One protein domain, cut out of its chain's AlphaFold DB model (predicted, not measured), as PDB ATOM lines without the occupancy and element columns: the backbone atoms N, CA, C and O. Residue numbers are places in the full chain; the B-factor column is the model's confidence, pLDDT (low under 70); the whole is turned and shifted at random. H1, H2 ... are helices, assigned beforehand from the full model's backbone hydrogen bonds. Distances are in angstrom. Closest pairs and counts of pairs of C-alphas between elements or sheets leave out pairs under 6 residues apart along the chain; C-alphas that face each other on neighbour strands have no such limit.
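Overview. This is residues 17 to 87 of the 87 residues of an uncharacterized protein of Pseudidiomarina halophila (UniProt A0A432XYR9). Two long helices, H1 and then H2, lie side by side and run opposite ways as one long, narrow helical hairpin. H2 is the longer, and residues 78 to 87, of which 78 to 84 belong to H2, stick out at one end. The printed part has 71 residues with two named helices and no named strand, class all helix. It is extended, a rod of 60 by 19 by 8 A, with a radius of gyration of the C-alphas of 17.5 A.

Along the chain. H1, residues 17 to 42, begins at C-alpha 17 at (-29.287, 42.205, 13.831) and is 37.3 A long from first to last C-alpha. H2, residues 49 to 84, is 52.7 A long and ends at C-alpha 84 at (-35.080, 50.110, 24.725).

Arrangement. H1, with residues 17 to 25 alone, touches H2, with residues 66 to 77 alone. Their closest C-alphas, of Val 25 and Ile 66, are 7.4 A apart. They form a hairpin at a shallow tilt of 10 degrees, opposite ways. Every O i to N i+4 pair is within hydrogen-bond range in H1, and 31 of 32 in H2.

Size, cuts and confidence. The C-alphas of Pro 44 and Arg 87, the two farthest apart, are 60.4 A apart. The printed part has no cut, and the link from H1 to H2 is short, with 6 residues. Mean pLDDT of the printed part is 74.3; residues 17 to 20, 43 to 49, 51, 81 and 83 to 87 are under 70.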
ATOM      1  N   PRO A  17     -28.668  43.531  13.827       62.75
ATOM      2  CA  PRO A  17     -29.287  42.205  13.831       62.75
ATOM      3  C   PRO A  17     -29.910  41.851  12.471       62.75
ATOM      4  O   PRO A  17     -29.916  40.689  12.085       62.75
ATOM      5  N   ALA A  18     -30.315  42.859  11.690       64.38
ATOM      6  CA  ALA A  18     -30.739  42.718  10.301       64.38
ATOM      7  C   ALA A  18     -29.648  42.180   9.350       64.38
ATOM      8  O   ALA A  18     -29.946  41.327   8.526       64.38
ATOM      9  N   GLU A  19     -28.387  42.610   9.464       65.81
ATOM     10  CA  GLU A  19     -27.289  42.111   8.615       65.81
ATOM     11  C   GLU A  19     -26.985  40.636   8.880       65.81
ATOM     12  O   GLU A  19     -26.768  39.865   7.947       65.81
ATOM     13  N   VAL A  20     -26.980  40.236  10.157       67.50
ATOM     14  CA  VAL A  20     -26.770  38.834  10.542       67.50
ATOM     15  C   VAL A  20     -27.920  37.981  10.013       67.50
ATOM     16  O   VAL A  20     -27.666  36.937   9.413       67.50
ATOM     17  N   LEU A  21     -29.159  38.468  10.136       70.75
ATOM     18  CA  LEU A  21     -30.335  37.786   9.605       70.75
ATOM     19  C   LEU A  21     -30.260  37.592   8.090       70.75
ATOM     20  O   LEU A  21     -30.415  36.475   7.610       70.75
ATOM     21  N   VAL A  22     -29.968  38.661   7.346       74.75
ATOM     22  CA  VAL A  22     -29.871  38.631   5.880       74.75
ATOM     23  C   VAL A  22     -28.778  37.663   5.436       74.75
ATOM     24  O   VAL A  22     -29.007  36.848   4.546       74.75
ATOM     25  N   SER A  23     -27.614  37.686   6.093       72.19
ATOM     26  CA  SER A  23     -26.526  36.754   5.775       72.19
ATOM     27  C   SER A  23     -26.875  35.292   6.084       72.19
ATOM     28  O   SER A  23     -26.506  34.407   5.315       72.19
ATOM     29  N   GLY A  24     -27.620  35.033   7.164       76.12
ATOM     30  CA  GLY A  24     -28.084  33.692   7.522       76.12
ATOM     31  C   GLY A  24     -29.147  33.163   6.560       76.12
ATOM     32  O   GLY A  24     -29.063  32.015   6.129       76.12
ATOM     33  N   VAL A  25     -30.100  34.012   6.163       78.88
ATOM     34  CA  VAL A  25     -31.138  33.674   5.177       78.88
ATOM     35  C   VAL A  25     -30.519  33.391   3.808       78.88
ATOM     36  O   VAL A  25     -30.860  32.391   3.184       78.88
ATOM     37  N   LEU A  26     -29.569  34.218   3.358       79.38
ATOM     38  CA  LEU A  26     -28.846  33.983   2.105       79.38
ATOM     39  C   LEU A  26     -28.083  32.657   2.129       79.38
ATOM     40  O   LEU A  26     -28.156  31.896   1.169       79.38
ATOM     41  N   LEU A  27     -27.391  32.347   3.227       81.00
ATOM     42  CA  LEU A  27     -26.674  31.079   3.360       81.00
ATOM     43  C   LEU A  27     -27.632  29.877   3.331       81.00
ATOM     44  O   LEU A  27     -27.341  28.887   2.663       81.00
ATOM     45  N   ALA A  28     -28.777  29.971   4.012       79.06
ATOM     46  CA  ALA A  28     -29.799  28.925   4.007       79.06
ATOM     47  C   ALA A  28     -30.389  28.704   2.605       79.06
ATOM     48  O   ALA A  28     -30.534  27.560   2.180       79.06
ATOM     49  N   LEU A  29     -30.661  29.785   1.864       80.81
ATOM     50  CA  LEU A  29     -31.125  29.719   0.475       80.81
ATOM     51  C   LEU A  29     -30.090  29.065  -0.445       80.81
ATOM     52  O   LEU A  29     -30.458  28.250  -1.286       80.81
ATOM     53  N   VAL A  30     -28.804  29.386  -0.275       83.69
ATOM     54  CA  VAL A  30     -27.722  28.790  -1.073       83.69
ATOM     55  C   VAL A  30     -27.576  27.299  -0.773       83.69
ATOM     56  O   VAL A  30     -27.553  26.499  -1.703       83.69
ATOM     57  N   LEU A  31     -27.520  26.903   0.503       82.31
ATOM     58  CA  LEU A  31     -27.402  25.489   0.887       82.31
ATOM     59  C   LEU A  31     -28.590  24.662   0.385       82.31
ATOM     60  O   LEU A  31     -28.406  23.564  -0.138       82.31
ATOM     61  N   TRP A  32     -29.797  25.212   0.500       81.88
ATOM     62  CA  TRP A  32     -31.004  24.552   0.024       81.88
ATOM     63  C   TRP A  32     -31.059  24.489  -1.508       81.88
ATOM     64  O   TRP A  32     -31.316  23.422  -2.058       81.88
ATOM     65  N   GLY A  33     -30.733  25.579  -2.210       80.94
ATOM     66  CA  GLY A  33     -30.703  25.618  -3.675       80.94
ATOM     67  C   GLY A  33     -29.681  24.653  -4.280       80.94
ATOM     68  O   GLY A  33     -29.973  23.990  -5.271       80.94
ATOM     69  N   VAL A  34     -28.510  24.507  -3.652       82.94
ATOM     70  CA  VAL A  34     -27.501  23.517  -4.062       82.94
ATOM     71  C   VAL A  34     -28.019  22.091  -3.859       82.94
ATOM     72  O   VAL A  34     -27.896  21.276  -4.770       82.94
ATOM     73  N   GLY A  35     -28.645  21.789  -2.717       79.50
ATOM     74  CA  GLY A  35     -29.252  20.476  -2.469       79.50
ATOM     75  C   GLY A  35     -30.407  20.158  -3.426       79.50
ATOM     76  O   GLY A  35     -30.526  19.030  -3.903       79.50
ATOM     77  N   PHE A  36     -31.211  21.166  -3.765       75.06
ATOM     78  CA  PHE A  36     -32.308  21.059  -4.723       75.06
ATOM     79  C   PHE A  36     -31.804  20.755  -6.139       75.06
ATOM     80  O   PHE A  36     -32.276  19.809  -6.766       75.06
ATOM     81  N   LEU A  37     -30.804  21.503  -6.622       75.88
ATOM     82  CA  LEU A  37     -30.177  21.260  -7.926       75.88
ATOM     83  C   LEU A  37     -29.490  19.891  -7.967       75.88
ATOM     84  O   LEU A  37     -29.634  19.165  -8.946       75.88
ATOM     85  N   PHE A  38     -28.800  19.499  -6.894       76.50
ATOM     86  CA  PHE A  38     -28.194  18.173  -6.797       76.50
ATOM     87  C   PHE A  38     -29.252  17.066  -6.919       76.50
ATOM     88  O   PHE A  38     -29.093  16.155  -7.726       76.50
ATOM     89  N   GLY A  39     -30.377  17.184  -6.207       71.31
ATOM     90  CA  GLY A  39     -31.500  16.250  -6.324       71.31
ATOM     91  C   GLY A  39     -32.090  16.180  -7.737       71.31
ATOM     92  O   GLY A  39     -32.394  15.088  -8.210       71.31
ATOM     93  N   LEU A  40     -32.190  17.320  -8.427       71.31
ATOM     94  CA  LEU A  40     -32.730  17.432  -9.788       71.31
ATOM     95  C   LEU A  40     -31.839  16.802 -10.867       71.31
ATOM     96  O   LEU A  40     -32.356  16.169 -11.782       71.31
ATOM     97  N   PHE A  41     -30.518  16.983 -10.773       70.25
ATOM     98  CA  PHE A  41     -29.575  16.545 -11.811       70.25
ATOM     99  C   PHE A  41     -28.953  15.166 -11.553       70.25
ATOM    100  O   PHE A  41     -28.469  14.543 -12.494       70.25
ATOM    101  N   VAL A  42     -28.945  14.683 -10.305       72.12
ATOM    102  CA  VAL A  42     -28.294  13.412  -9.932       72.12
ATOM    103  C   VAL A  42     -29.292  12.259  -9.805       72.12
ATOM    104  O   VAL A  42     -28.908  11.104  -9.984       72.12
ATOM    105  N   THR A  43     -30.571  12.535  -9.538       65.88
ATOM    106  CA  THR A  43     -31.572  11.481  -9.311       65.88
ATOM    107  C   THR A  43     -32.295  11.124 -10.619       65.88
ATOM    108  O   THR A  43     -33.029  11.958 -11.151       65.88
ATOM    109  N   PRO A  44     -32.135   9.907 -11.170       57.88
ATOM    110  CA  PRO A  44     -32.872   9.499 -12.363       57.88
ATOM    111  C   PRO A  44     -34.355   9.290 -12.012       57.88
ATOM    112  O   PRO A  44     -34.677   8.477 -11.151       57.88
ATOM    113  N   GLY A  45     -35.253  10.045 -12.657       61.66
ATOM    114  CA  GLY A  45     -36.711   9.978 -12.438       61.66
ATOM    115  C   GLY A  45     -37.419  11.329 -12.261       61.66
ATOM    116  O   GLY A  45     -38.642  11.384 -12.284       61.66
ATOM    117  N   VAL A  46     -36.677  12.440 -12.155       57.41
ATOM    118  CA  VAL A  46     -37.231  13.785 -11.860       57.41
ATOM    119  C   VAL A  46     -38.004  14.429 -13.025       57.41
ATOM    120  O   VAL A  46     -38.630  15.474 -12.872       57.41
ATOM    121  N   ALA A  47     -38.035  13.781 -14.191       58.09
ATOM    122  CA  ALA A  47     -38.724  14.265 -15.388       58.09
ATOM    123  C   ALA A  47     -40.234  13.936 -15.435       58.09
ATOM    124  O   ALA A  47     -40.873  14.181 -16.458       58.09
ATOM    125  N   GLU A  48     -40.824  13.389 -14.364       68.62
ATOM    126  CA  GLU A  48     -42.273  13.181 -14.299       68.62
ATOM    127  C   GLU A  48     -43.025  14.454 -13.856       68.62
ATOM    128  O   GLU A  48     -42.650  15.092 -12.865       68.62
ATOM    129  N   PRO A  49     -44.138  14.822 -14.525       64.69
ATOM    130  CA  PRO A  49     -44.871  16.057 -14.237       64.69
ATOM    131  C   PRO A  49     -45.376  16.171 -12.785       64.69
ATOM    132  O   PRO A  49     -45.456  17.279 -12.250       64.69
ATOM    133  N   GLY A  50     -45.665  15.048 -12.114       70.81
ATOM    134  CA  GLY A  50     -46.063  15.030 -10.697       70.81
ATOM    135  C   GLY A  50     -44.918  15.339  -9.722       70.81
ATOM    136  O   GLY A  50     -45.144  15.879  -8.632       70.81
ATOM    137  N   MET A  51     -43.671  15.072 -10.119       69.44
ATOM    138  CA  MET A  51     -42.498  15.337  -9.287       69.44
ATOM    139  C   MET A  51     -42.160  16.831  -9.276       69.44
ATOM    140  O   MET A  51     -41.851  17.372  -8.218       69.44
ATOM    141  N   LEU A  52     -42.334  17.532 -10.405       72.38
ATOM    142  CA  LEU A  52     -42.177  18.991 -10.477       72.38
ATOM    143  C   LEU A  52     -43.175  19.728  -9.573       72.38
ATOM    144  O   LEU A  52     -42.783  20.654  -8.868       72.38
ATOM    145  N   GLN A  53     -44.444  19.307  -9.535       76.69
ATOM    146  CA  GLN A  53     -45.423  19.877  -8.596       76.69
ATOM    147  C   GLN A  53     -45.026  19.644  -7.137       76.69
ATOM    148  O   GLN A  53     -45.100  20.567  -6.325       76.69
ATOM    149  N   SER A  54     -44.555  18.441  -6.813       76.25
ATOM    150  CA  SER A  54     -44.071  18.109  -5.467       76.25
ATOM    151  C   SER A  54     -42.842  18.943  -5.090       76.25
ATOM    152  O   SER A  54     -42.750  19.453  -3.976       76.25
ATOM    153  N   MET A  55     -41.930  19.168  -6.040       72.19
ATOM    154  CA  MET A  55     -40.791  20.066  -5.870       72.19
ATOM    155  C   MET A  55     -41.239  21.511  -5.639       72.19
ATOM    156  O   MET A  55     -40.743  22.146  -4.714       72.19
ATOM    157  N   PHE A  56     -42.206  22.019  -6.409       78.62
ATOM    158  CA  PHE A  56     -42.778  23.354  -6.205       78.62
ATOM    159  C   PHE A  56     -43.449  23.505  -4.837       78.62
ATOM    160  O   PHE A  56     -43.280  24.544  -4.198       78.62
ATOM    161  N   ALA A  57     -44.170  22.486  -4.365       81.50
ATOM    162  CA  ALA A  57     -44.738  22.475  -3.019       81.50
ATOM    163  C   ALA A  57     -43.633  22.548  -1.953       81.50
ATOM    164  O   ALA A  57     -43.708  23.370  -1.046       81.50
ATOM    165  N   LEU A  58     -42.550  21.789  -2.128       80.12
ATOM    166  CA  LEU A  58     -41.408  21.784  -1.214       80.12
ATOM    167  C   LEU A  58     -40.668  23.135  -1.200       80.12
ATOM    168  O   LEU A  58     -40.304  23.631  -0.133       80.12
ATOM    169  N   VAL A  59     -40.503  23.773  -2.366       79.75
ATOM    170  CA  VAL A  59     -39.967  25.144  -2.482       79.75
ATOM    171  C   VAL A  59     -40.877  26.134  -1.757       79.75
ATOM    172  O   VAL A  59     -40.401  26.991  -1.012       79.75
ATOM    173  N   ARG A  60     -42.191  26.030  -1.976       83.69
ATOM    174  CA  ARG A  60     -43.194  26.912  -1.374       83.69
ATOM    175  C   ARG A  60     -43.177  26.806   0.145       83.69
ATOM    176  O   ARG A  60     -43.101  27.839   0.807       83.69
ATOM    177  N   ASP A  61     -43.197  25.592   0.681       83.50
ATOM    178  CA  ASP A  61     -43.174  25.348   2.124       83.50
ATOM    179  C   ASP A  61     -41.872  25.865   2.743       83.50
ATOM    180  O   ASP A  61     -41.893  26.543   3.773       83.50
ATOM    181  N   PHE A  62     -40.738  25.650   2.073       80.56
ATOM    182  CA  PHE A  62     -39.451  26.188   2.503       80.56
ATOM    183  C   PHE A  62     -39.437  27.723   2.538       80.56
ATOM    184  O   PHE A  62     -39.043  28.322   3.545       80.56
ATOM    185  N   LEU A  63     -39.914  28.377   1.476       82.94
ATOM    186  CA  LEU A  63     -40.028  29.837   1.419       82.94
ATOM    187  C   LEU A  63     -40.979  30.376   2.490       82.94
ATOM    188  O   LEU A  63     -40.700  31.415   3.087       82.94
ATOM    189  N   GLN A  64     -42.071  29.665   2.767       86.12
ATOM    190  CA  GLN A  64     -43.041  30.038   3.790       86.12
ATOM    191  C   GLN A  64     -42.444  29.941   5.203       86.12
ATOM    192  O   GLN A  64     -42.648  30.848   6.014       86.12
ATOM    193  N   ILE A  65     -41.632  28.916   5.480       84.19
ATOM    194  CA  ILE A  65     -40.874  28.793   6.735       84.19
ATOM    195  C   ILE A  65     -39.862  29.939   6.870       84.19
ATOM    196  O   ILE A  65     -39.808  30.591   7.916       84.19
ATOM    197  N   ILE A  66     -39.090  30.228   5.817       80.75
ATOM    198  CA  ILE A  66     -38.127  31.341   5.826       80.75
ATOM    199  C   ILE A  66     -38.838  32.675   6.064       80.75
ATOM    200  O   ILE A  66     -38.392  33.466   6.897       80.75
ATOM    201  N   ALA A  67     -39.955  32.923   5.380       81.94
ATOM    202  CA  ALA A  67     -40.749  34.132   5.568       81.94
ATOM    203  C   ALA A  67     -41.240  34.262   7.019       81.94
ATOM    204  O   ALA A  67     -41.129  35.338   7.610       81.94
ATOM    205  N   GLY A  68     -41.701  33.161   7.623       84.88
ATOM    206  CA  GLY A  68     -42.085  33.115   9.035       84.88
ATOM    207  C   GLY A  68     -40.929  33.452   9.982       84.88
ATOM    208  O   GLY A  68     -41.101  34.246  10.906       84.88
ATOM    209  N   LEU A  69     -39.730  32.921   9.727       81.25
ATOM    210  CA  LEU A  69     -38.532  33.218  10.524       81.25
ATOM    211  C   LEU A  69     -38.088  34.681  10.394       81.25
ATOM    212  O   LEU A  69     -37.714  35.300  11.392       81.25
ATOM    213  N   ILE A  70     -38.158  35.253   9.189       81.19
ATOM    214  CA  ILE A  70     -37.864  36.674   8.957       81.19
ATOM    215  C   ILE A  70     -38.865  37.551   9.709       81.19
ATOM    216  O   ILE A  70     -38.459  38.498  10.386       81.19
ATOM    217  N   LEU A  71     -40.158  37.222   9.634       84.31
ATOM    218  CA  LEU A  71     -41.208  37.954  10.335       84.31
ATOM    219  C   LEU A  71     -41.008  37.885  11.854       84.31
ATOM    220  O   LEU A  71     -41.030  38.918  12.522       84.31
ATOM    221  N   LEU A  72     -40.739  36.695  12.397       82.25
ATOM    222  CA  LEU A  72     -40.458  36.498  13.820       82.25
ATOM    223  C   LEU A  72     -39.261  37.341  14.276       82.25
ATOM    224  O   LEU A  72     -39.320  38.025  15.300       82.25
ATOM    225  N   ALA A  73     -38.181  37.335  13.497       79.00
ATOM    226  CA  ALA A  73     -37.010  38.142  13.786       79.00
ATOM    227  C   ALA A  73     -37.296  39.649  13.712       79.00
ATOM    228  O   ALA A  73     -36.789  40.406  14.542       79.00
ATOM    229  N   ALA A  74     -38.114  40.095  12.756       77.88
ATOM    230  CA  ALA A  74     -38.536  41.488  12.649       77.88
ATOM    231  C   ALA A  74     -39.381  41.917  13.860       77.88
ATOM    232  O   ALA A  74     -39.140  42.987  14.423       77.88
ATOM    233  N   VAL A  75     -40.301  41.063  14.320       82.94
ATOM    234  CA  VAL A  75     -41.092  41.291  15.541       82.94
ATOM    235  C   VAL A  75     -40.185  41.380  16.769       82.94
ATOM    236  O   VAL A  75     -40.311  42.319  17.552       82.94
ATOM    237  N   LEU A  76     -39.216  40.473  16.914       80.56
ATOM    238  CA  LEU A  76     -38.214  40.530  17.986       80.56
ATOM    239  C   LEU A  76     -37.391  41.822  17.938       80.56
ATOM    240  O   LEU A  76     -37.189  42.460  18.971       80.56
ATOM    241  N   GLN A  77     -36.948  42.251  16.752       75.44
ATOM    242  CA  GLN A  77     -36.241  43.525  16.582       75.44
ATOM    243  C   GLN A  77     -37.116  44.726  16.962       75.44
ATOM    244  O   GLN A  77     -36.617  45.668  17.582       75.44
ATOM    245  N   TYR A  78     -38.406  44.699  16.618       78.19
ATOM    246  CA  TYR A  78     -39.362  45.740  16.984       78.19
ATOM    247  C   TYR A  78     -39.608  45.785  18.498       78.19
ATOM    248  O   TYR A  78     -39.508  46.856  19.096       78.19
ATOM    249  N   LEU A  79     -39.835  44.634  19.137       78.50
ATOM    250  CA  LEU A  79     -40.019  44.526  20.588       78.50
ATOM    251  C   LEU A  79     -38.776  44.979  21.359       78.50
ATOM    252  O   LEU A  79     -38.897  45.747  22.312       78.50
ATOM    253  N   LEU A  80     -37.579  44.570  20.925       77.06
ATOM    254  CA  LEU A  80     -36.315  45.015  21.520       77.06
ATOM    255  C   LEU A  80     -36.138  46.533  21.399       77.06
ATOM    256  O   LEU A  80     -35.748  47.177  22.370       77.06
ATOM    257  N   ARG A  81     -36.466  47.124  20.242       69.00
ATOM    258  CA  ARG A  81     -36.455  48.588  20.076       69.00
ATOM    259  C   ARG A  81     -37.488  49.276  20.967       69.00
ATOM    260  O   ARG A  81     -37.153  50.273  21.595       69.00
ATOM    261  N   GLY A  82     -38.705  48.744  21.056       70.25
ATOM    262  CA  GLY A  82     -39.761  49.285  21.915       70.25
ATOM    263  C   GLY A  82     -39.418  49.216  23.406       70.25
ATOM    264  O   GLY A  82     -39.705  50.152  24.147       70.25
ATOM    265  N   ALA A  83     -38.751  48.147  23.846       64.81
ATOM    266  CA  ALA A  83     -38.274  47.999  25.220       64.81
ATOM    267  C   ALA A  83     -37.097  48.937  25.541       64.81
ATOM    268  O   ALA A  83     -37.022  49.460  26.650       64.81
ATOM    269  N   LEU A  84     -36.202  49.177  24.577       58.94
ATOM    270  CA  LEU A  84     -35.080  50.110  24.725       58.94
ATOM    271  C   LEU A  84     -35.515  51.582  24.716       58.94
ATOM    272  O   LEU A  84     -34.880  52.378  25.386       58.94
ATOM    273  N   LEU A  85     -36.589  51.940  24.005       59.88
ATOM    274  CA  LEU A  85     -37.162  53.299  24.001       59.88
ATOM    275  C   LEU A  85     -37.941  53.646  25.281       59.88
ATOM    276  O   LEU A  85     -38.259  54.810  25.503       59.88
ATOM    277  N   LYS A  86     -38.279  52.647  26.106       51.31
ATOM    278  CA  LYS A  86     -38.913  52.834  27.422       51.31
ATOM    279  C   LYS A  86     -37.908  52.931  28.582       51.31
ATOM    280  O   LYS A  86     -38.349  53.063  29.723       51.31
ATOM    281  N   ARG A  87     -36.602  52.833  28.316       46.56
ATOM    282  CA  ARG A  87     -35.519  53.121  29.270       46.56
ATOM    283  C   ARG A  87     -34.865  54.450  28.927       46.56
ATOM    284  O   ARG A  87     -34.387  55.087  29.885       46.56
TER     285      ARG A  87